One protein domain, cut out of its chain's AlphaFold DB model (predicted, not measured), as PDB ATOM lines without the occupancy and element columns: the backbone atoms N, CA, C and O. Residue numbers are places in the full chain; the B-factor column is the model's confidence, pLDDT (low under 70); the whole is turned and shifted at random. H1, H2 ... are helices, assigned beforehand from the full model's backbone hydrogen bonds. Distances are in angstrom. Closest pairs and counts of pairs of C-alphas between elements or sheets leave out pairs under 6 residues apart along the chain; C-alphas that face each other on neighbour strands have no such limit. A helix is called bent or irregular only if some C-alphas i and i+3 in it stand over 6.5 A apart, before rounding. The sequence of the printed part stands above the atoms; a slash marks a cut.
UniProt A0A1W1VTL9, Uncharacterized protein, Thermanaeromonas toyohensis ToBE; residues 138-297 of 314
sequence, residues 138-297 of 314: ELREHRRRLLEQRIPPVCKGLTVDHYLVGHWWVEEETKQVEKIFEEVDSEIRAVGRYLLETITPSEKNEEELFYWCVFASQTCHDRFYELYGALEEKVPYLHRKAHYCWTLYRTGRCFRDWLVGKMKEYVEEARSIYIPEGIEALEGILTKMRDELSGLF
ATOM      1  N   GLU A 138      -7.772   7.023 -20.229       84.50
ATOM      2  CA  GLU A 138      -6.585   7.306 -21.033       84.50
ATOM      3  C   GLU A 138      -6.223   8.801 -21.011       84.50
ATOM      4  O   GLU A 138      -5.059   9.158 -20.806       84.50
ATOM      5  N   LEU A 139      -7.222   9.684 -21.153       86.88
ATOM      6  CA  LEU A 139      -7.037  11.135 -21.055       86.88
ATOM      7  C   LEU A 139      -6.744  11.574 -19.617       86.88
ATOM      8  O   LEU A 139      -5.889  12.429 -19.401       86.88
ATOM      9  N   ARG A 140      -7.395  10.965 -18.621       88.69
ATOM     10  CA  ARG A 140      -7.162  11.236 -17.194       88.69
ATOM     11  C   ARG A 140      -5.730  10.886 -16.789       88.69
ATOM     12  O   ARG A 140      -5.055  11.687 -16.148       88.69
ATOM     13  N   GLU A 141      -5.245   9.730 -17.231       88.50
ATOM     14  CA  GLU A 141      -3.871   9.273 -17.019       88.50
ATOM     15  C   GLU A 141      -2.848  10.098 -17.818       88.50
ATOM     16  O   GLU A 141      -1.727  10.326 -17.360       88.50
ATOM     17  N   HIS A 142      -3.202  10.590 -19.008       87.19
ATOM     18  CA  HIS A 142      -2.350  11.533 -19.729       87.19
ATOM     19  C   HIS A 142      -2.263  12.890 -19.011       87.19
ATOM     20  O   HIS A 142      -1.155  13.383 -18.794       87.19
ATOM     21  N   ARG A 143      -3.397  13.436 -18.547       86.75
ATOM     22  CA  ARG A 143      -3.478  14.694 -17.786       86.75
ATOM     23  C   ARG A 143      -2.651  14.614 -16.508       86.75
ATOM     24  O   ARG A 143      -1.844  15.501 -16.250       86.75
ATOM     25  N   ARG A 144      -2.785  13.515 -15.753       89.19
ATOM     26  CA  ARG A 144      -1.981  13.234 -14.553       89.19
ATOM     27  C   ARG A 144      -0.481  13.295 -14.857       89.19
ATOM     28  O   ARG A 144       0.238  14.031 -14.190       89.19
ATOM     29  N   ARG A 145      -0.021  12.591 -15.900       90.31
ATOM     30  CA  ARG A 145       1.396  12.582 -16.309       90.31
ATOM     31  C   ARG A 145       1.913  13.964 -16.718       90.31
ATOM     32  O   ARG A 145       3.041  14.298 -16.370       90.31
ATOM     33  N   LEU A 146       1.111  14.772 -17.414       88.56
ATOM     34  CA  LEU A 146       1.494  16.141 -17.784       88.56
ATOM     35  C   LEU A 146       1.620  17.055 -16.555       88.56
ATOM     36  O   LEU A 146       2.613  17.773 -16.428       88.56
ATOM     37  N   LEU A 147       0.670  16.991 -15.617       86.94
ATOM     38  CA  LEU A 147       0.721  17.761 -14.368       86.94
ATOM     39  C   LEU A 147       1.924  17.352 -13.499       86.94
ATOM     40  O   LEU A 147       2.653  18.217 -13.016       86.94
ATOM     41  N   GLU A 148       2.199  16.052 -13.371       87.69
ATOM     42  CA  GLU A 148       3.365  15.522 -12.644       87.69
ATOM     43  C   GLU A 148       4.713  15.908 -13.271       87.69
ATOM     44  O   GLU A 148       5.723  15.962 -12.569       87.69
ATOM     45  N   GLN A 149       4.750  16.204 -14.571       88.12
ATOM     46  CA  GLN A 149       5.949  16.704 -15.246       88.12
ATOM     47  C   GLN A 149       6.110  18.224 -15.109       88.12
ATOM     48  O   GLN A 149       7.235  18.698 -14.953       88.12
ATOM     49  N   ARG A 150       5.010  18.988 -15.169       83.62
ATOM     50  CA  ARG A 150       5.034  20.459 -15.272       83.62
ATOM     51  C   ARG A 150       4.946  21.193 -13.929       83.62
ATOM     52  O   ARG A 150       5.589  22.228 -13.785       83.62
ATOM     53  N   ILE A 151       4.219  20.667 -12.938       79.88
ATOM     54  CA  ILE A 151       4.066  21.315 -11.619       79.88
ATOM     55  C   ILE A 151       5.361  21.249 -10.778       79.88
ATOM     56  O   ILE A 151       5.807  22.296 -10.300       79.88
ATOM     57  N   PRO A 152       6.029  20.088 -10.593       77.06
ATOM     58  CA  PRO A 152       7.173  20.006  -9.680       77.06
ATOM     59  C   PRO A 152       8.382  20.894 -10.028       77.06
ATOM     60  O   PRO A 152       9.039  21.340  -9.087       77.06
ATOM     61  N   PRO A 153       8.719  21.182 -11.305       72.62
ATOM     62  CA  PRO A 153       9.746  22.168 -11.647       72.62
ATOM     63  C   PRO A 153       9.440  23.578 -11.133       72.62
ATOM     64  O   PRO A 153      10.340  24.214 -10.587       72.62
ATOM     65  N   VAL A 154       8.185  24.034 -11.233       69.31
ATOM     66  CA  VAL A 154       7.758  25.333 -10.688       69.31
ATOM     67  C   VAL A 154       7.896  25.320  -9.166       69.31
ATOM     68  O   VAL A 154       8.682  26.094  -8.621       69.31
ATOM     69  N   CYS A 155       7.287  24.345  -8.479       65.19
ATOM     70  CA  CYS A 155       7.389  24.211  -7.017       65.19
ATOM     71  C   CYS A 155       8.840  24.089  -6.495       65.19
ATOM     72  O   CYS A 155       9.137  24.508  -5.377       65.19
ATOM     73  N   LYS A 156       9.768  23.530  -7.285       61.25
ATOM     74  CA  LYS A 156      11.193  23.432  -6.921       61.25
ATOM     75  C   LYS A 156      11.978  24.720  -7.149       61.25
ATOM     76  O   LYS A 156      12.889  24.979  -6.371       61.25
ATOM     77  N   GLY A 157      11.639  25.529  -8.154       57.84
ATOM     78  CA  GLY A 157      12.237  26.860  -8.323       57.84
ATOM     79  C   GLY A 157      11.867  27.819  -7.185       57.84
ATOM     80  O   GLY A 157      12.645  28.696  -6.824       57.84
ATOM     81  N   LEU A 158      10.699  27.609  -6.574       53.66
ATOM     82  CA  LEU A 158      10.124  28.494  -5.558       53.66
ATOM     83  C   LEU A 158      10.738  28.320  -4.154       53.66
ATOM     84  O   LEU A 158      10.810  29.282  -3.394       53.66
ATOM     85  N   THR A 159      11.249  27.131  -3.815       52.69
ATOM     86  CA  THR A 159      11.764  26.819  -2.461       52.69
ATOM     87  C   THR A 159      13.210  27.249  -2.186       52.69
ATOM     88  O   THR A 159      13.652  27.147  -1.042       52.69
ATOM     89  N   VAL A 160      13.962  27.707  -3.195       49.84
ATOM     90  CA  VAL A 160      15.418  27.918  -3.070       49.84
ATOM     91  C   VAL A 160      15.803  29.354  -2.682       49.84
ATOM     92  O   VAL A 160      16.729  29.519  -1.892       49.84
ATOM     93  N   ASP A 161      15.081  30.376  -3.162       50.75
ATOM     94  CA  ASP A 161      15.542  31.781  -3.090       50.75
ATOM     95  C   ASP A 161      14.599  32.778  -2.367       50.75
ATOM     96  O   ASP A 161      14.979  33.928  -2.141       50.75
ATOM     97  N   HIS A 162      13.385  32.383  -1.959       49.50
ATOM     98  CA  HIS A 162      12.354  33.323  -1.474       49.50
ATOM     99  C   HIS A 162      12.107  33.258   0.046       49.50
ATOM    100  O   HIS A 162      11.177  32.619   0.529       49.50
ATOM    101  N   TYR A 163      12.928  33.983   0.816       47.28
ATOM    102  CA  TYR A 163      12.859  34.050   2.290       47.28
ATOM    103  C   TYR A 163      11.967  35.179   2.867       47.28
ATOM    104  O   TYR A 163      12.005  35.440   4.070       47.28
ATOM    105  N   LEU A 164      11.179  35.878   2.038       49.53
ATOM    106  CA  LEU A 164      10.342  37.024   2.433       49.53
ATOM    107  C   LEU A 164       8.945  36.908   1.796       49.53
ATOM    108  O   LEU A 164       8.814  36.978   0.579       49.53
ATOM    109  N   VAL A 165       7.911  36.713   2.623       52.16
ATOM    110  CA  VAL A 165       6.584  36.220   2.198       52.16
ATOM    111  C   VAL A 165       5.508  37.312   2.272       52.16
ATOM    112  O   VAL A 165       5.425  38.039   3.261       52.16
ATOM    113  N   GLY A 166       4.640  37.395   1.255       57.09
ATOM    114  CA  GLY A 166       3.478  38.293   1.214       57.09
ATOM    115  C   GLY A 166       2.506  37.970   0.067       57.09
ATOM    116  O   GLY A 166       2.833  37.177  -0.813       57.09
ATOM    117  N   HIS A 167       1.321  38.598   0.064       56.31
ATOM    118  CA  HIS A 167       0.208  38.309  -0.868       56.31
ATOM    119  C   HIS A 167       0.598  38.255  -2.358       56.31
ATOM    120  O   HIS A 167       0.113  37.389  -3.078       56.31
ATOM    121  N   TRP A 168       1.491  39.143  -2.807       56.59
ATOM    122  CA  TRP A 168       1.940  39.212  -4.204       56.59
ATOM    123  C   TRP A 168       2.562  37.911  -4.720       56.59
ATOM    124  O   TRP A 168       2.348  37.547  -5.871       56.59
ATOM    125  N   TRP A 169       3.297  37.197  -3.865       63.12
ATOM    126  CA  TRP A 169       3.932  35.934  -4.235       63.12
ATOM    127  C   TRP A 169       2.889  34.827  -4.419       63.12
ATOM    128  O   TRP A 169       2.912  34.143  -5.434       63.12
ATOM    129  N   VAL A 170       1.903  34.737  -3.517       65.06
ATOM    130  CA  VAL A 170       0.782  33.785  -3.639       65.06
ATOM    131  C   VAL A 170      -0.020  34.037  -4.921       65.06
ATOM    132  O   VAL A 170      -0.395  33.090  -5.607       65.06
ATOM    133  N   GLU A 171      -0.257  35.299  -5.288       67.12
ATOM    134  CA  GLU A 171      -0.907  35.631  -6.562       67.12
ATOM    135  C   GLU A 171      -0.073  35.236  -7.789       67.12
ATOM    136  O   GLU A 171      -0.631  34.770  -8.780       67.12
ATOM    137  N   GLU A 172       1.244  35.449  -7.763       71.50
ATOM    138  CA  GLU A 172       2.122  35.134  -8.894       71.50
ATOM    139  C   GLU A 172       2.348  33.621  -9.050       71.50
ATOM    140  O   GLU A 172       2.325  33.115 -10.173       71.50
ATOM    141  N   GLU A 173       2.455  32.878  -7.945       70.62
ATOM    142  CA  GLU A 173       2.427  31.411  -7.940       70.62
ATOM    143  C   GLU A 173       1.108  30.866  -8.491       70.62
ATOM    144  O   GLU A 173       1.122  29.993  -9.360       70.62
ATOM    145  N   THR A 174      -0.026  31.403  -8.022       75.75
ATOM    146  CA  THR A 174      -1.359  30.988  -8.481       75.75
ATOM    147  C   THR A 174      -1.467  31.173  -9.994       75.75
ATOM    148  O   THR A 174      -1.772  30.209 -10.689       75.75
ATOM    149  N   LYS A 175      -1.060  32.334 -10.531       81.75
ATOM    150  CA  LYS A 175      -1.032  32.609 -11.981       81.75
ATOM    151  C   LYS A 175      -0.119  31.655 -12.766       81.75
ATOM    152  O   LYS A 175      -0.459  31.253 -13.879       81.75
ATOM    153  N   GLN A 176       1.041  31.271 -12.223       78.94
ATOM    154  CA  GLN A 176       1.933  30.303 -12.882       78.94
ATOM    155  C   GLN A 176       1.341  28.887 -12.900       78.94
ATOM    156  O   GLN A 176       1.458  28.182 -13.905       78.94
ATOM    157  N   VAL A 177       0.683  28.476 -11.815       81.31
ATOM    158  CA  VAL A 177       0.003  27.179 -11.711       81.31
ATOM    159  C   VAL A 177      -1.248  27.138 -12.598       81.31
ATOM    160  O   VAL A 177      -1.425  26.171 -13.334       81.31
ATOM    161  N   GLU A 178      -2.062  28.197 -12.608       84.94
ATOM    162  CA  GLU A 178      -3.205  28.380 -13.515       84.94
ATOM    163  C   GLU A 178      -2.776  28.233 -14.979       84.94
ATOM    164  O   GLU A 178      -3.340  27.414 -15.703       84.94
ATOM    165  N   LYS A 179      -1.699  28.914 -15.392       88.19
ATOM    166  CA  LYS A 179      -1.140  28.792 -16.747       88.19
ATOM    167  C   LYS A 179      -0.709  27.361 -17.093       88.19
ATOM    168  O   LYS A 179      -0.893  26.924 -18.226       88.19
ATOM    169  N   ILE A 180      -0.159  26.602 -16.138       86.25
ATOM    170  CA  ILE A 180       0.143  25.174 -16.352       86.25
ATOM    171  C   ILE A 180      -1.142  24.374 -16.567       86.25
ATOM    172  O   ILE A 180      -1.175  23.537 -17.469       86.25
ATOM    173  N   PHE A 181      -2.197  24.619 -15.784       85.06
ATOM    174  CA  PHE A 181      -3.490  23.963 -15.995       85.06
ATOM    175  C   PHE A 181      -4.087  24.307 -17.368       85.06
ATOM    176  O   PHE A 181      -4.500  23.393 -18.076       85.06
ATOM    177  N   GLU A 182      -4.048  25.572 -17.797       86.69
ATOM    178  CA  GLU A 182      -4.496  25.996 -19.134       86.69
ATOM    179  C   GLU A 182      -3.721  25.309 -20.269       86.69
ATOM    180  O   GLU A 182      -4.322  24.830 -21.237       86.69
ATOM    181  N   GLU A 183      -2.392  25.225 -20.161       89.69
ATOM    182  CA  GLU A 183      -1.540  24.550 -21.147       89.69
ATOM    183  C   GLU A 183      -1.811  23.040 -21.200       89.69
ATOM    184  O   GLU A 183      -1.921  22.471 -22.289       89.69
ATOM    185  N   VAL A 184      -1.952  22.386 -20.041       86.81
ATOM    186  CA  VAL A 184      -2.265  20.953 -19.955       86.81
ATOM    187  C   VAL A 184      -3.661  20.666 -20.495       86.81
ATOM    188  O   VAL A 184      -3.823  19.742 -21.289       86.81
ATOM    189  N   ASP A 185      -4.666  21.458 -20.134       86.31
ATOM    190  CA  ASP A 185      -6.034  21.258 -20.616       86.31
ATOM    191  C   ASP A 185      -6.162  21.573 -22.117       86.31
ATOM    192  O   ASP A 185      -6.999  20.984 -22.804       86.31
ATOM    193  N   SER A 186      -5.297  22.432 -22.663       86.31
ATOM    194  CA  SER A 186      -5.168  22.648 -24.111       86.31
ATOM    195  C   SER A 186      -4.540  21.445 -24.827       86.31
ATOM    196  O   SER A 186      -5.041  21.025 -25.872       86.31
ATOM    197  N   GLU A 187      -3.494  20.838 -24.258       88.81
ATOM    198  CA  GLU A 187      -2.879  19.609 -24.782       88.81
ATOM    199  C   GLU A 187      -3.851  18.419 -24.710       88.81
ATOM    200  O   GLU A 187      -4.009  17.683 -25.685       88.81
ATOM    201  N   ILE A 188      -4.606  18.290 -23.614       88.44
ATOM    202  CA  ILE A 188      -5.664  17.282 -23.460       88.44
ATOM    203  C   ILE A 188      -6.783  17.469 -24.486       88.44
ATOM    204  O   ILE A 188      -7.266  16.475 -25.026       88.44
ATOM    205  N   ARG A 189      -7.157  18.706 -24.846       86.50
ATOM    206  CA  ARG A 189      -8.078  18.946 -25.974       86.50
ATOM    207  C   ARG A 189      -7.467  18.557 -27.321       86.50
ATOM    208  O   ARG A 189      -8.183  18.025 -28.165       86.50
ATOM    209  N   ALA A 190      -6.175  18.786 -27.548       87.75
ATOM    210  CA  ALA A 190      -5.518  18.379 -28.793       87.75
ATOM    211  C   ALA A 190      -5.491  16.845 -28.944       87.75
ATOM    212  O   ALA A 190      -5.908  16.320 -29.977       87.75
ATOM    213  N   VAL A 191      -5.095  16.124 -27.890       88.31
ATOM    214  CA  VAL A 191      -5.125  14.652 -27.855       88.31
ATOM    215  C   VAL A 191      -6.557  14.123 -27.916       88.31
ATOM    216  O   VAL A 191      -6.817  13.161 -28.632       88.31
ATOM    217  N   GLY A 192      -7.504  14.778 -27.240       89.12
ATOM    218  CA  GLY A 192      -8.926  14.443 -27.291       89.12
ATOM    219  C   GLY A 192      -9.493  14.477 -28.710       89.12
ATOM    220  O   GLY A 192     -10.207  13.553 -29.081       89.12
ATOM    221  N   ARG A 193      -9.123  15.466 -29.541       88.62
ATOM    222  CA  ARG A 193      -9.526  15.513 -30.963       88.62
ATOM    223  C   ARG A 193      -8.961  14.345 -31.769       88.62
ATOM    224  O   ARG A 193      -9.706  13.724 -32.509       88.62
ATOM    225  N   TYR A 194      -7.681  14.016 -31.590       88.50
ATOM    226  CA  TYR A 194      -7.082  12.856 -32.258       88.50
ATOM    227  C   TYR A 194      -7.759  11.543 -31.833       88.50
ATOM    228  O   TYR A 194      -8.112  10.719 -32.673       88.50
ATOM    229  N   LEU A 195      -8.005  11.358 -30.531       88.38
ATOM    230  CA  LEU A 195      -8.723  10.183 -30.036       88.38
ATOM    231  C   LEU A 195     -10.157  10.127 -30.580       88.38
ATOM    232  O   LEU A 195     -10.612   9.039 -30.935       88.38
ATOM    233  N   LEU A 196     -10.830  11.271 -30.729       90.38
ATOM    234  CA  LEU A 196     -12.188  11.369 -31.268       90.38
ATOM    235  C   LEU A 196     -12.333  10.758 -32.668       90.38
ATOM    236  O   LEU A 196     -13.381  10.196 -32.969       90.38
ATOM    237  N   GLU A 197     -11.294  10.790 -33.503       87.75
ATOM    238  CA  GLU A 197     -11.281  10.130 -34.819       87.75
ATOM    239  C   GLU A 197     -11.149   8.596 -34.727       87.75
ATOM    240  O   GLU A 197     -11.549   7.884 -35.643       87.75
ATOM    241  N   THR A 198     -10.625   8.075 -33.612       88.00
ATOM    242  CA  THR A 198     -10.255   6.653 -33.440       88.00
ATOM    243  C   THR A 198     -11.220   5.824 -32.588       88.00
ATOM    244  O   THR A 198     -11.134   4.599 -32.595       88.00
ATOM    245  N   ILE A 199     -12.134   6.456 -31.847       90.06
ATOM    246  CA  ILE A 199     -13.067   5.761 -30.941       90.06
ATOM    247  C   ILE A 199     -14.093   4.928 -31.714       90.06
ATOM    248  O   ILE A 199     -14.710   5.426 -32.656       90.06
ATOM    249  N   THR A 200     -14.358   3.714 -31.235       91.81
ATOM    250  CA  THR A 200     -15.525   2.905 -31.613       91.81
ATOM    251  C   THR A 200     -16.660   3.150 -30.602       91.81
ATOM    252  O   THR A 200     -16.526   2.735 -29.449       91.81
ATOM    253  N   PRO A 201     -17.785   3.802 -30.960       92.25
ATOM    254  CA  PRO A 201     -18.812   4.159 -29.972       92.25
ATOM    255  C   PRO A 201     -19.462   2.949 -29.281       92.25
ATOM    256  O   PRO A 201     -19.765   2.993 -28.091       92.25
ATOM    257  N   SER A 202     -19.615   1.829 -29.992       89.31
ATOM    258  CA  SER A 202     -20.197   0.597 -29.441       89.31
ATOM    259  C   SER A 202     -19.393   0.005 -28.274       89.31
ATOM    260  O   SER A 202     -19.989  -0.592 -27.373       89.31
ATOM    261  N   GLU A 203     -18.071   0.209 -28.250       90.75
ATOM    262  CA  GLU A 203     -17.145  -0.314 -27.233       90.75
ATOM    263  C   GLU A 203     -17.122   0.519 -25.940       90.75
ATOM    264  O   GLU A 203     -16.637   0.043 -24.915       90.75
ATOM    265  N   LYS A 204     -17.645   1.752 -25.970       90.75
ATOM    266  CA  LYS A 204     -17.606   2.699 -24.846       90.75
ATOM    267  C   LYS A 204     -18.814   2.565 -23.924       90.75
ATOM    268  O   LYS A 204     -19.895   2.184 -24.371       90.75
ATOM    269  N   ASN A 205     -18.645   2.825 -22.628       90.44
ATOM    270  CA  ASN A 205     -19.775   2.833 -21.692       90.44
ATOM    271  C   ASN A 205     -20.602   4.138 -21.813       90.44
ATOM    272  O   ASN A 205     -20.293   5.004 -22.630       90.44
ATOM    273  N   GLU A 206     -21.678   4.256 -21.037       90.06
ATOM    274  CA  GLU A 206     -22.583   5.414 -21.074       90.06
ATOM    275  C   GLU A 206     -21.886   6.729 -20.671       90.06
ATOM    276  O   GLU A 206     -21.943   7.701 -21.420       90.06
ATOM    277  N   GLU A 207     -21.148   6.734 -19.554       88.88
ATOM    278  CA  GLU A 207     -20.383   7.892 -19.054       88.88
ATOM    279  C   GLU A 207     -19.320   8.367 -20.061       88.88
ATOM    280  O   GLU A 207     -19.181   9.563 -20.330       88.88
ATOM    281  N   GLU A 208     -18.577   7.429 -20.657       90.75
ATOM    282  CA  GLU A 208     -17.575   7.708 -21.683       90.75
ATOM    283  C   GLU A 208     -18.224   8.287 -22.942       90.75
ATOM    284  O   GLU A 208     -17.727   9.273 -23.485       90.75
ATOM    285  N   LEU A 209     -19.328   7.698 -23.420       92.75
ATOM    286  CA  LEU A 209     -20.061   8.225 -24.573       92.75
ATOM    287  C   LEU A 209     -20.603   9.622 -24.296       92.75
ATOM    288  O   LEU A 209     -20.494  10.487 -25.165       92.75
ATOM    289  N   PHE A 210     -21.122   9.873 -23.095       92.56
ATOM    290  CA  PHE A 210     -21.597  11.192 -22.701       92.56
ATOM    291  C   PHE A 210     -20.457  12.220 -22.676       92.56
ATOM    292  O   PHE A 210     -20.585  13.281 -23.295       92.56
ATOM    293  N   TYR A 211     -19.297  11.880 -22.098       91.75
ATOM    294  CA  TYR A 211     -18.093  12.711 -22.197       91.75
ATOM    295  C   TYR A 211     -17.707  13.000 -23.655       91.75
ATOM    296  O   TYR A 211     -17.460  14.155 -24.011       91.75
ATOM    297  N   TRP A 212     -17.672  11.984 -24.523       93.56
ATOM    298  CA  TRP A 212     -17.285  12.172 -25.923       93.56
ATOM    299  C   TRP A 212     -18.313  12.981 -26.719       93.56
ATOM    300  O   TRP A 212     -17.916  13.770 -27.576       93.56
ATOM    301  N   CYS A 213     -19.604  12.884 -26.391       94.00
ATOM    302  CA  CYS A 213     -20.638  13.775 -26.918       94.00
ATOM    303  C   CYS A 213     -20.401  15.227 -26.480       94.00
ATOM    304  O   CYS A 213     -20.440  16.123 -27.323       94.00
ATOM    305  N   VAL A 214     -20.109  15.477 -25.195       91.50
ATOM    306  CA  VAL A 214     -19.805  16.828 -24.680       91.50
ATOM    307  C   VAL A 214     -18.570  17.388 -25.381       91.50
ATOM    308  O   VAL A 214     -18.595  18.511 -25.886       91.50
ATOM    309  N   PHE A 215     -17.512  16.586 -25.492       91.50
ATOM    310  CA  PHE A 215     -16.269  16.972 -26.146       91.50
ATOM    311  C   PHE A 215     -16.463  17.278 -27.642       91.50
ATOM    312  O   PHE A 215     -16.004  18.318 -28.125       91.50
ATOM    313  N   ALA A 216     -17.186  16.428 -28.379       92.62
ATOM    314  CA  ALA A 216     -17.522  16.660 -29.784       92.62
ATOM    315  C   ALA A 216     -18.410  17.905 -29.962       92.62
ATOM    316  O   ALA A 216     -18.180  18.695 -30.877       92.62
ATOM    317  N   SER A 217     -19.364  18.134 -29.053       91.50
ATOM    318  CA  SER A 217     -20.267  19.295 -29.068       91.50
ATOM    319  C   SER A 217     -19.539  20.621 -28.806       91.50
ATOM    320  O   SER A 217     -19.786  21.623 -29.482       91.50
ATOM    321  N   GLN A 218     -18.575  20.623 -27.879       87.94
ATOM    322  CA  GLN A 218     -17.700  21.768 -27.593       87.94
ATOM    323  C   GLN A 218     -16.674  22.044 -28.699       87.94
ATOM    324  O   GLN A 218     -16.254  23.188 -28.873       87.94
ATOM    325  N   THR A 219     -16.241  21.012 -29.427       87.38
ATOM    326  CA  THR A 219     -15.256  21.133 -30.518       87.38
ATOM    327  C   THR A 219     -15.879  21.206 -31.913       87.38
ATOM    328  O   THR A 219     -15.137  21.349 -32.882       87.38
ATOM    329  N   CYS A 220     -17.214  21.177 -32.007       88.00
ATOM    330  CA  CYS A 220     -17.987  21.240 -33.250       88.00
ATOM    331  C   CYS A 220     -17.602  20.141 -34.254       88.00
ATOM    332  O   CYS A 220     -17.430  20.401 -35.441       88.00
ATOM    333  N   HIS A 221     -17.419  18.917 -33.755       91.12
ATOM    334  CA  HIS A 221     -16.889  17.793 -34.522       91.12
ATOM    335  C   HIS A 221     -17.998  16.867 -35.044       91.12
ATOM    336  O   HIS A 221     -18.807  16.370 -34.262       91.12
ATOM    337  N   ASP A 222     -17.989  16.560 -36.344       90.81
ATOM    338  CA  ASP A 222     -19.092  15.875 -37.048       90.81
ATOM    339  C   ASP A 222     -19.464  14.489 -36.491       90.81
ATOM    340  O   ASP A 222     -20.623  14.079 -36.570       90.81
ATOM    341  N   ARG A 223     -18.522  13.776 -35.852       93.31
ATOM    342  CA  ARG A 223     -18.813  12.501 -35.155       93.31
ATOM    343  C   ARG A 223     -19.785  12.631 -33.974       93.31
ATOM    344  O   ARG A 223     -20.217  11.612 -33.445       93.31
ATOM    345  N   PHE A 224     -20.160  13.849 -33.576       94.50
ATOM    346  CA  PHE A 224     -21.182  14.102 -32.560       94.50
ATOM    347  C   PHE A 224     -22.463  13.277 -32.781       94.50
ATOM    348  O   PHE A 224     -22.936  12.642 -31.843       94.50
ATOM    349  N   TYR A 225     -22.981  13.214 -34.013       95.00
ATOM    350  CA  TYR A 225     -24.220  12.482 -34.316       95.00
ATOM    351  C   TYR A 225     -24.092  10.963 -34.110       95.00
ATOM    352  O   TYR A 225     -25.017  10.322 -33.618       95.00
ATOM    353  N   GLU A 226     -22.937  10.392 -34.464       95.62
ATOM    354  CA  GLU A 226     -22.626   8.966 -34.294       95.62
ATOM    355  C   GLU A 226     -22.509   8.602 -32.806       95.62
ATOM    356  O   GLU A 226     -23.083   7.615 -32.346       95.62
ATOM    357  N   LEU A 227     -21.801   9.441 -32.042       95.50
ATOM    358  CA  LEU A 227     -21.613   9.282 -30.600       95.50
ATOM    359  C   LEU A 227     -22.932   9.439 -29.837       95.50
ATOM    360  O   LEU A 227     -23.208   8.649 -28.937       95.50
ATOM    361  N   TYR A 228     -23.761  10.414 -30.221       95.44
ATOM    362  CA  TYR A 228     -25.063  10.639 -29.596       95.44
ATOM    363  C   TYR A 228     -26.040   9.499 -29.888       95.44
ATOM    364  O   TYR A 228     -26.713   9.041 -28.972       95.44
ATOM    365  N   GLY A 229     -26.075   8.980 -31.121       95.75
ATOM    366  CA  GLY A 229     -26.882   7.799 -31.447       95.75
ATOM    367  C   GLY A 229     -26.487   6.582 -30.602       95.75
ATOM    368  O   GLY A 229     -27.345   5.935 -30.009       95.75
ATOM    369  N   ALA A 230     -25.183   6.325 -30.453       96.00
ATOM    370  CA  ALA A 230     -24.687   5.258 -29.584       96.00
ATOM    371  C   ALA A 230     -24.993   5.495 -28.090       96.00
ATOM    372  O   ALA A 230     -25.181   4.531 -27.349       96.00
ATOM    373  N   LEU A 231     -25.056   6.753 -27.636       95.06
ATOM    374  CA  LEU A 231     -25.503   7.103 -26.284       95.06
ATOM    375  C   LEU A 231     -27.007   6.818 -26.117       95.06
ATOM    376  O   LEU A 231     -27.387   6.123 -25.178       95.06
ATOM    377  N   GLU A 232     -27.857   7.271 -27.048       94.56
ATOM    378  CA  GLU A 232     -29.306   6.999 -27.044       94.56
ATOM    379  C   GLU A 232     -29.636   5.497 -27.018       94.56
ATOM    380  O   GLU A 232     -30.630   5.107 -26.405       94.56
ATOM    381  N   GLU A 233     -28.826   4.657 -27.671       93.81
ATOM    382  CA  GLU A 233     -28.986   3.196 -27.672       93.81
ATOM    383  C   GLU A 233     -28.675   2.546 -26.314       93.81
ATOM    384  O   GLU A 233     -29.242   1.497 -25.997       93.81
ATOM    385  N   LYS A 234     -27.786   3.141 -25.506       90.50
ATOM    386  CA  LYS A 234     -27.417   2.611 -24.179       90.50
ATOM    387  C   LYS A 234     -28.307   3.127 -23.057       90.50
ATOM    388  O   LYS A 234     -28.441   2.441 -22.050       90.50
ATOM    389  N   VAL A 235     -28.944   4.278 -23.252       89.50
ATOM    390  CA  VAL A 235     -29.808   4.923 -22.260       89.50
ATOM    391  C   VAL A 235     -31.251   4.412 -22.410       89.50
ATOM    392  O   VAL A 235     -31.940   4.800 -23.355       89.50
ATOM    393  N   PRO A 236     -31.759   3.563 -21.493       82.94
ATOM    394  CA  PRO A 236     -33.071   2.931 -21.656       82.94
ATOM    395  C   PRO A 236     -34.243   3.889 -21.404       82.94
ATOM    396  O   PRO A 236     -35.344   3.647 -21.892       82.94
ATOM    397  N   TYR A 237     -34.014   4.953 -20.629       88.00
ATOM    398  CA  TYR A 237     -35.064   5.804 -20.075       88.00
ATOM    399  C   TYR A 237     -35.146   7.151 -20.788       88.00
ATOM    400  O   TYR A 237     -34.144   7.860 -20.923       88.00
ATOM    401  N   LEU A 238     -36.352   7.536 -21.211       89.81
ATOM    402  CA  LEU A 238     -36.554   8.728 -22.040       89.81
ATOM    403  C   LEU A 238     -36.198  10.022 -21.292       89.81
ATOM    404  O   LEU A 238     -35.630  10.939 -21.882       89.81
ATOM    405  N   HIS A 239     -36.437  10.072 -19.979       87.94
ATOM    406  CA  HIS A 239     -36.029  11.204 -19.147       87.94
ATOM    407  C   HIS A 239     -34.501  11.394 -19.099       87.94
ATOM    408  O   HIS A 239     -34.032  12.527 -19.182       87.94
ATOM    409  N   ARG A 240     -33.706  10.312 -19.067       88.25
ATOM    410  CA  ARG A 240     -32.232  10.396 -19.102       88.25
ATOM    411  C   ARG A 240     -31.727  10.825 -20.483       88.25
ATOM    412  O   ARG A 240     -30.794  11.618 -20.577       88.25
ATOM    413  N   LYS A 241     -32.395  10.405 -21.568       92.81
ATOM    414  CA  LYS A 241     -32.122  10.934 -22.923       92.81
ATOM    415  C   LYS A 241     -32.390  12.439 -23.006       92.81
ATOM    416  O   LYS A 241     -31.575  13.181 -23.560       92.81
ATOM    417  N   ALA A 242     -33.496  12.900 -22.419       93.94
ATOM    418  CA  ALA A 242     -33.831  14.317 -22.320       93.94
ATOM    419  C   ALA A 242     -32.806  15.094 -21.470       93.94
ATOM    420  O   ALA A 242     -32.351  16.151 -21.912       93.94
ATOM    421  N   HIS A 243     -32.362  14.544 -20.335       91.88
ATOM    422  CA  HIS A 243     -31.272  15.103 -19.527       91.88
ATOM    423  C   HIS A 243     -29.991  15.288 -20.356       91.88
ATOM    424  O   HIS A 243     -29.479  16.402 -20.473       91.88
ATOM    425  N   TYR A 244     -29.495  14.234 -21.015       92.75
ATOM    426  CA  TYR A 244     -28.276  14.337 -21.824       92.75
ATOM    427  C   TYR A 244     -28.431  15.301 -23.005       92.75
ATOM    428  O   TYR A 244     -27.507  16.056 -23.303       92.75
ATOM    429  N   CYS A 245     -29.606  15.350 -23.638       95.00
ATOM    430  CA  CYS A 245     -29.925  16.351 -24.656       95.00
ATOM    431  C   CYS A 245     -29.818  17.787 -24.123       95.00
ATOM    432  O   CYS A 245     -29.201  18.640 -24.763       95.00
ATOM    433  N   TRP A 246     -30.391  18.048 -22.947       93.75
ATOM    434  CA  TRP A 246     -30.339  19.344 -22.276       93.75
ATOM    435  C   TRP A 246     -28.904  19.729 -21.887       93.75
ATOM    436  O   TRP A 246     -28.441  20.825 -22.217       93.75
ATOM    437  N   THR A 247     -28.152  18.820 -21.267       91.19
ATOM    438  CA  THR A 247     -26.768  19.086 -20.847       91.19
ATOM    439  C   THR A 247     -25.839  19.303 -22.047       91.19
ATOM    440  O   THR A 247     -25.001  20.209 -22.023       91.19
ATOM    441  N   LEU A 248     -26.027  18.577 -23.154       93.00
ATOM    442  CA  LEU A 248     -25.284  18.802 -24.405       93.00
ATOM    443  C   LEU A 248     -25.659  20.115 -25.099       93.00
ATOM    444  O   LEU A 248     -24.786  20.779 -25.661       93.00
ATOM    445  N   TYR A 249     -26.927  20.522 -25.014       92.94
ATOM    446  CA  TYR A 249     -27.407  21.805 -25.528       92.94
ATOM    447  C   TYR A 249     -26.798  22.979 -24.747       92.94
ATOM    448  O   TYR A 249     -26.350  23.966 -25.338       92.94
ATOM    449  N   ARG A 250     -26.699  22.859 -23.415       89.25
ATOM    450  CA  ARG A 250     -26.018  23.851 -22.571       89.25
ATOM    451  C   ARG A 250     -24.520  23.931 -22.853       89.25
ATOM    452  O   ARG A 250     -23.992  25.035 -22.975       89.25
ATOM    453  N   THR A 251     -23.840  22.785 -22.916       82.25
ATOM    454  CA  THR A 251     -22.368  22.710 -22.935       82.25
ATOM    455  C   THR A 251     -21.738  22.972 -24.303       82.25
ATOM    456  O   THR A 251     -20.599  23.436 -24.345       82.25
ATOM    457  N   GLY A 252     -22.448  22.726 -25.408       75.56
ATOM    458  CA  GLY A 252     -21.981  23.032 -26.764       75.56
ATOM    459  C   GLY A 252     -22.839  24.065 -27.494       75.56
ATOM    460  O   GLY A 252     -23.944  24.405 -27.074       75.56
ATOM    461  N   ARG A 253     -22.313  24.595 -28.605       74.06
ATOM    462  CA  ARG A 253     -23.005  25.603 -29.438       74.06
ATOM    463  C   ARG A 253     -23.412  25.083 -30.817       74.06
ATOM    464  O   ARG A 253     -24.482  25.435 -31.293       74.06
ATOM    465  N   CYS A 254     -22.600  24.226 -31.436       85.50
ATOM    466  CA  CYS A 254     -22.727  23.901 -32.862       85.50
ATOM    467  C   CYS A 254     -23.874  22.948 -33.237       85.50
ATOM    468  O   CYS A 254     -24.219  22.870 -34.410       85.50
ATOM    469  N   PHE A 255     -24.484  22.251 -32.273       92.25
ATOM    470  CA  PHE A 255     -25.542  21.258 -32.530       92.25
ATOM    471  C   PHE A 255     -26.881  21.608 -31.862       92.25
ATOM    472  O   PHE A 255     -27.746  20.747 -31.707       92.25
ATOM    473  N   ARG A 256     -27.065  22.869 -31.447       92.31
ATOM    474  CA  ARG A 256     -28.233  23.315 -30.669       92.31
ATOM    475  C   ARG A 256     -29.561  23.110 -31.394       92.31
ATOM    476  O   ARG A 256     -30.461  22.516 -30.811       92.31
ATOM    477  N   ASP A 257     -29.658  23.499 -32.662       93.69
ATOM    478  CA  ASP A 257     -30.851  23.305 -33.500       93.69
ATOM    479  C   ASP A 257     -31.241  21.824 -33.611       93.69
ATOM    480  O   ASP A 257     -32.413  21.460 -33.500       93.69
ATOM    481  N   TRP A 258     -30.244  20.952 -33.783       95.44
ATOM    482  CA  TRP A 258     -30.451  19.509 -33.872       95.44
ATOM    483  C   TRP A 258     -30.896  18.914 -32.532       95.44
ATOM    484  O   TRP A 258     -31.822  18.108 -32.499       95.44
ATOM    485  N   LEU A 259     -30.318  19.373 -31.417       96.56
ATOM    486  CA  LEU A 259     -30.738  18.988 -30.067       96.56
ATOM    487  C   LEU A 259     -32.155  19.487 -29.730       96.56
ATOM    488  O   LEU A 259     -32.918  18.769 -29.093       96.56
ATOM    489  N   VAL A 260     -32.568  20.665 -30.213       97.06
ATOM    490  CA  VAL A 260     -33.976  21.114 -30.154       97.06
ATOM    491  C   VAL A 260     -34.886  20.184 -30.969       97.06
ATOM    492  O   VAL A 260     -36.011  19.899 -30.551       97.06
ATOM    493  N   GLY A 261     -34.404  19.675 -32.107       97.56
ATOM    494  CA  GLY A 261     -35.056  18.607 -32.869       97.56
ATOM    495  C   GLY A 261     -35.219  17.323 -32.052       97.56
ATOM    496  O   GLY A 261     -36.336  16.820 -31.931       97.56
ATOM    497  N   LYS A 262     -34.146  16.850 -31.412       97.19
ATOM    498  CA  LYS A 262     -34.151  15.653 -30.557       97.19
ATOM    499  C   LYS A 262     -35.071  15.768 -29.347       97.19
ATOM    500  O   LYS A 262     -35.892  14.888 -29.119       97.19
ATOM    501  N   MET A 263     -35.032  16.886 -28.626       98.00
ATOM    502  CA  MET A 263     -35.963  17.125 -27.518       98.00
ATOM    503  C   MET A 263     -37.429  17.130 -27.991       98.00
ATOM    504  O   MET A 263     -38.314  16.670 -27.273       98.00
ATOM    505  N   LYS A 264     -37.709  17.583 -29.223       98.25
ATOM    506  CA  LYS A 264     -39.048  17.468 -29.819       98.25
ATOM    507  C   LYS A 264     -39.427  16.010 -30.123       98.25
ATOM    508  O   LYS A 264     -40.578  15.654 -29.892       98.25
ATOM    509  N   GLU A 265     -38.504  15.181 -30.614       97.69
ATOM    510  CA  GLU A 265     -38.736  13.732 -30.779       97.69
ATOM    511  C   GLU A 265     -39.113  13.089 -29.435       97.69
ATOM    512  O   GLU A 265     -40.117  12.383 -29.360       97.69
ATOM    513  N   TYR A 266     -38.394  13.420 -28.356       97.00
ATOM    514  CA  TYR A 266     -38.686  12.905 -27.013       97.00
ATOM    515  C   TYR A 266     -40.030  13.381 -26.457       97.00
ATOM    516  O   TYR A 266     -40.749  12.587 -25.860       97.00
ATOM    517  N   VAL A 267     -40.419  14.643 -26.675       97.44
ATOM    518  CA  VAL A 267     -41.761  15.124 -26.301       97.44
ATOM    519  C   VAL A 267     -42.853  14.298 -26.988       97.44
ATOM    520  O   VAL A 267     -43.816  13.908 -26.333       97.44
ATOM    521  N   GLU A 268     -42.708  13.992 -28.281       97.38
ATOM    522  CA  GLU A 268     -43.704  13.196 -29.012       97.38
ATOM    523  C   GLU A 268     -43.700  11.713 -28.600       97.38
ATOM    524  O   GLU A 268     -44.772  11.118 -28.488       97.38
ATOM    525  N   GLU A 269     -42.536  11.124 -28.294       94.44
ATOM    526  CA  GLU A 269     -42.449   9.778 -27.709       94.44
ATOM    527  C   GLU A 269     -43.149   9.729 -26.340       94.44
ATOM    528  O   GLU A 269     -43.996   8.859 -26.104       94.44
ATOM    529  N   ALA A 270     -42.889  10.718 -25.475       93.38
ATOM    530  CA  ALA A 270     -43.461  10.829 -24.135       93.38
ATOM    531  C   ALA A 270     -44.997  10.826 -24.130       93.38
ATOM    532  O   ALA A 270     -45.592  10.222 -23.235       93.38
ATOM    533  N   ARG A 271     -45.655  11.397 -25.157       93.19
ATOM    534  CA  ARG A 271     -47.131  11.377 -25.296       93.19
ATOM    535  C   ARG A 271     -47.741   9.973 -25.300       93.19
ATOM    536  O   ARG A 271     -48.937   9.835 -25.052       93.19
ATOM    537  N   SER A 272     -46.951   8.943 -25.604       89.50
ATOM    538  CA  SER A 272     -47.399   7.546 -25.648       89.50
ATOM    539  C   SER A 272     -47.172   6.762 -24.348       89.50
ATOM    540  O   SER A 272     -47.722   5.670 -24.200       89.50
ATOM    541  N   ILE A 273     -46.372   7.296 -23.414       87.50
ATOM    542  CA  ILE A 273     -45.857   6.548 -22.253       87.50
ATOM    543  C   ILE A 273     -45.950   7.271 -20.907       87.50
ATOM    544  O   ILE A 273     -45.962   6.585 -19.883       87.50
ATOM    545  N   TYR A 274     -45.989   8.603 -20.882       87.25
ATOM    546  CA  TYR A 274     -45.956   9.410 -19.661       87.25
ATOM    547  C   TYR A 274     -47.307  10.081 -19.371       87.25
ATOM    548  O   TYR A 274     -48.151  10.268 -20.251       87.25
ATOM    549  N   ILE A 275     -47.506  10.444 -18.105       88.12
ATOM    550  CA  ILE A 275     -48.615  11.284 -17.633       88.12
ATOM    551  C   ILE A 275     -48.549  12.699 -18.251       88.12
ATOM    552  O   ILE A 275     -47.459  13.141 -18.631       88.12
ATOM    553  N   PRO A 276     -49.666  13.457 -18.292       92.50
ATOM    554  CA  PRO A 276     -49.683  14.833 -18.799       92.50
ATOM    555  C   PRO A 276     -48.623  15.740 -18.167       92.50
ATOM    556  O   PRO A 276     -47.947  16.472 -18.879       92.50
ATOM    557  N   GLU A 277     -48.413  15.641 -16.851       90.56
ATOM    558  CA  GLU A 277     -47.417  16.442 -16.129       90.56
ATOM    559  C   GLU A 277     -45.976  16.173 -16.608       90.56
ATOM    560  O   GLU A 277     -45.182  17.101 -16.738       90.56
ATOM    561  N   GLY A 278     -45.651  14.920 -16.942       88.50
ATOM    562  CA  GLY A 278     -44.342  14.534 -17.470       88.50
ATOM    563  C   GLY A 278     -44.101  15.008 -18.904       88.50
ATOM    564  O   GLY A 278     -42.980  15.359 -19.269       88.50
ATOM    565  N   ILE A 279     -45.164  15.064 -19.710       94.75
ATOM    566  CA  ILE A 279     -45.127  15.632 -21.063       94.75
ATOM    567  C   ILE A 279     -44.941  17.154 -20.978       94.75
ATOM    568  O   ILE A 279     -44.067  17.694 -21.651       94.75
ATOM    569  N   GLU A 280     -45.702  17.835 -20.116       96.19
ATOM    570  CA  GLU A 280     -45.601  19.287 -19.902       96.19
ATOM    571  C   GLU A 280     -44.226  19.706 -19.352       96.19
ATOM    572  O   GLU A 280     -43.698  20.742 -19.755       96.19
ATOM    573  N   ALA A 281     -43.600  18.884 -18.504       93.44
ATOM    574  CA  ALA A 281     -42.229  19.110 -18.051       93.44
ATOM    575  C   ALA A 281     -41.238  19.114 -19.229       93.44
ATOM    576  O   ALA A 281     -40.492  20.082 -19.402       93.44
ATOM    577  N   LEU A 282     -41.276  18.089 -20.092       95.94
ATOM    578  CA  LEU A 282     -40.438  18.001 -21.297       95.94
ATOM    579  C   LEU A 282     -40.733  19.130 -22.305       95.94
ATOM    580  O   LEU A 282     -39.806  19.700 -22.883       95.94
ATOM    581  N   GLU A 283     -42.002  19.509 -22.482       97.75
ATOM    582  CA  GLU A 283     -42.400  20.677 -23.282       97.75
ATOM    583  C   GLU A 283     -41.841  21.989 -22.702       97.75
ATOM    584  O   GLU A 283     -41.434  22.874 -23.461       97.75
ATOM    585  N   GLY A 284     -41.736  22.097 -21.376       97.06
ATOM    586  CA  GLY A 284     -41.064  23.193 -20.679       97.06
ATOM    587  C   GLY A 284     -39.567  23.278 -21.000       97.06
ATOM    588  O   GLY A 284     -39.077  24.364 -21.321       97.06
ATOM    589  N   ILE A 285     -38.849  22.147 -20.997       96.88
ATOM    590  CA  ILE A 285     -37.428  22.095 -21.400       96.88
ATOM    591  C   ILE A 285     -37.280  22.494 -22.872       96.88
ATOM    592  O   ILE A 285     -36.465  23.355 -23.204       96.88
ATOM    593  N   LEU A 286     -38.106  21.926 -23.755       97.69
ATOM    594  CA  LEU A 286     -38.105  22.233 -25.187       97.69
ATOM    595  C   LEU A 286     -38.372  23.720 -25.469       97.69
ATOM    596  O   LEU A 286     -37.752  24.301 -26.360       97.69
ATOM    597  N   THR A 287     -39.286  24.333 -24.715       97.06
ATOM    598  CA  THR A 287     -39.586  25.768 -24.805       97.06
ATOM    599  C   THR A 287     -38.372  26.588 -24.382       97.06
ATOM    600  O   THR A 287     -37.892  27.401 -25.167       97.06
ATOM    601  N   LYS A 288     -37.775  26.279 -23.223       95.44
ATOM    602  CA  LYS A 288     -36.556  26.945 -22.743       95.44
ATOM    603  C   LYS A 288     -35.396  26.849 -23.741       95.44
ATOM    604  O   LYS A 288     -34.739  27.850 -24.007       95.44
ATOM    605  N   MET A 289     -35.174  25.679 -24.346       95.31
ATOM    606  CA  MET A 289     -34.156  25.511 -25.392       95.31
ATOM    607  C   MET A 289     -34.444  26.396 -26.616       95.31
ATOM    608  O   MET A 289     -33.526  26.998 -27.161       95.31
ATOM    609  N   ARG A 290     -35.705  26.518 -27.054       94.25
ATOM    610  CA  ARG A 290     -36.079  27.385 -28.190       94.25
ATOM    611  C   ARG A 290     -35.933  28.871 -27.880       94.25
ATOM    612  O   ARG A 290     -35.496  29.616 -28.756       94.25
ATOM    613  N   ASP A 291     -36.273  29.290 -26.668       91.81
ATOM    614  CA  ASP A 291     -36.161  30.683 -26.237       91.81
ATOM    615  C   ASP A 291     -34.685  31.096 -26.128       91.81
ATOM    616  O   ASP A 291     -34.277  32.109 -26.700       91.81
ATOM    617  N   GLU A 292     -33.851  30.261 -25.490       88.69
ATOM    618  CA  GLU A 292     -32.395  30.461 -25.420       88.69
ATOM    619  C   GLU A 292     -31.737  30.455 -26.810       88.69
ATOM    620  O   GLU A 292     -30.788  31.203 -27.043       88.69
ATOM    621  N   LEU A 293     -32.235  29.639 -27.747       84.19
ATOM    622  CA  LEU A 293     -31.748  29.611 -29.127       84.19
ATOM    623  C   LEU A 293     -32.137  30.883 -29.893       84.19
ATOM    624  O   LEU A 293     -31.305  31.478 -30.572       84.19
ATOM    625  N   SER A 294     -33.388  31.325 -29.754       76.06
ATOM    626  CA  SER A 294     -33.915  32.505 -30.452       76.06
ATOM    627  C   SER A 294     -33.251  33.802 -29.980       76.06
ATOM    628  O   SER A 294     -32.998  34.689 -30.794       76.06
ATOM    629  N   GLY A 295     -32.916  33.901 -28.687       67.81
ATOM    630  CA  GLY A 295     -32.197  35.049 -28.128       67.81
ATOM    631  C   GLY A 295     -30.804  35.255 -28.733       67.81
ATOM    632  O   GLY A 295     -30.402  36.392 -28.958       67.81
ATOM    633  N   LEU A 296     -30.096  34.176 -29.085       58.91
ATOM    634  CA  LEU A 296     -28.755  34.258 -29.686       58.91
ATOM    635  C   LEU A 296     -28.766  34.889 -31.085       58.91
ATOM    636  O   LEU A 296     -27.827  35.595 -31.442       58.91
ATOM    637  N   PHE A 297     -29.835  34.681 -31.856       52.53
ATOM    638  CA  PHE A 297     -29.998  35.284 -33.183       52.53
ATOM    639  C   PHE A 297     -30.579  36.706 -33.143       52.53
ATOM    640  O   PHE A 297     -30.543  37.409 -34.154       52.53
TER     641      PHE A 297
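AT A GLANCE: This is residues 138 to 297 of the 314 residues of an uncharacterized protein of Thermanaeromonas toyohensis ToBE (UniProt A0A1W1VTL9). A long hairpin of two helices, H1 and H2, reaches out like an arm from a bundle of five shorter helices, H3 to H7. The bundle runs up and down, each helix against the one before it, and H2 meets it at H3, about perpendicular; residues 159 to 168, at the turn of the arm, stick out free. The printed part has 160 residues, seven named helices in the order H1 to H7 and no named strand: all helix. It is loose, with a radius of gyration of the C-alphas of 21.5 A, and only just elongated, spanning 71 by 36 by 29 A.

IN THESE COORDINATES: The longest helix, H2, has residues 167 to 198, 46.6 A from C-alpha 167 at (0.208, 38.309, -0.868) to C-alpha 198. H1, residues 138 to 161, measures 37.6 A and is only just irregular: C-alphas 158 and 161 are 6.8 A apart. H3 is residues 206 to 219, H4 224 to 234, H5 238 to 251 and H6 256 to 270. H7, residues 276 to 297, measures 31.8 A and ends at C-alpha 297 (-29.998, 35.284, -33.183).

HOW THE PARTS SIT: H2 touches H1 in a hairpin, at a shallow tilt of 23 degrees; the closest C-alphas, of Leu 146 and Val 184, are 6.5 A apart. With residues 192 to 196 alone, H2 only just touches H3, with 3 pairs of C-alphas within 8 A, closest at Leu 196 and Trp 212, 7.4 A. H3 touches H4, closest C-alphas Ala 216 and Phe 224 at 5.3 A, and H5, Val 214 and Leu 248 at 5.8 A. H5 touches H6, closest C-alphas Tyr 249 and Arg 256 at 5.4 A; H6 touches H7, Val 267 and Leu 282 at 5.9 A. H1 and H7 are apart. Every O i to N i+4 pair is within hydrogen-bond range in H3, H4, H5 and H6, against 14 of 20 in H1, 27 of 28 in H2 and 16 of 18 in H7.

THE WHOLE: The two farthest C-alphas, of Tyr 163 and Ser 272, are 71.5 A apart. The printed part has no cut and no long link. Residues 154 to 171 and 295 to 297 have pLDDT under 70.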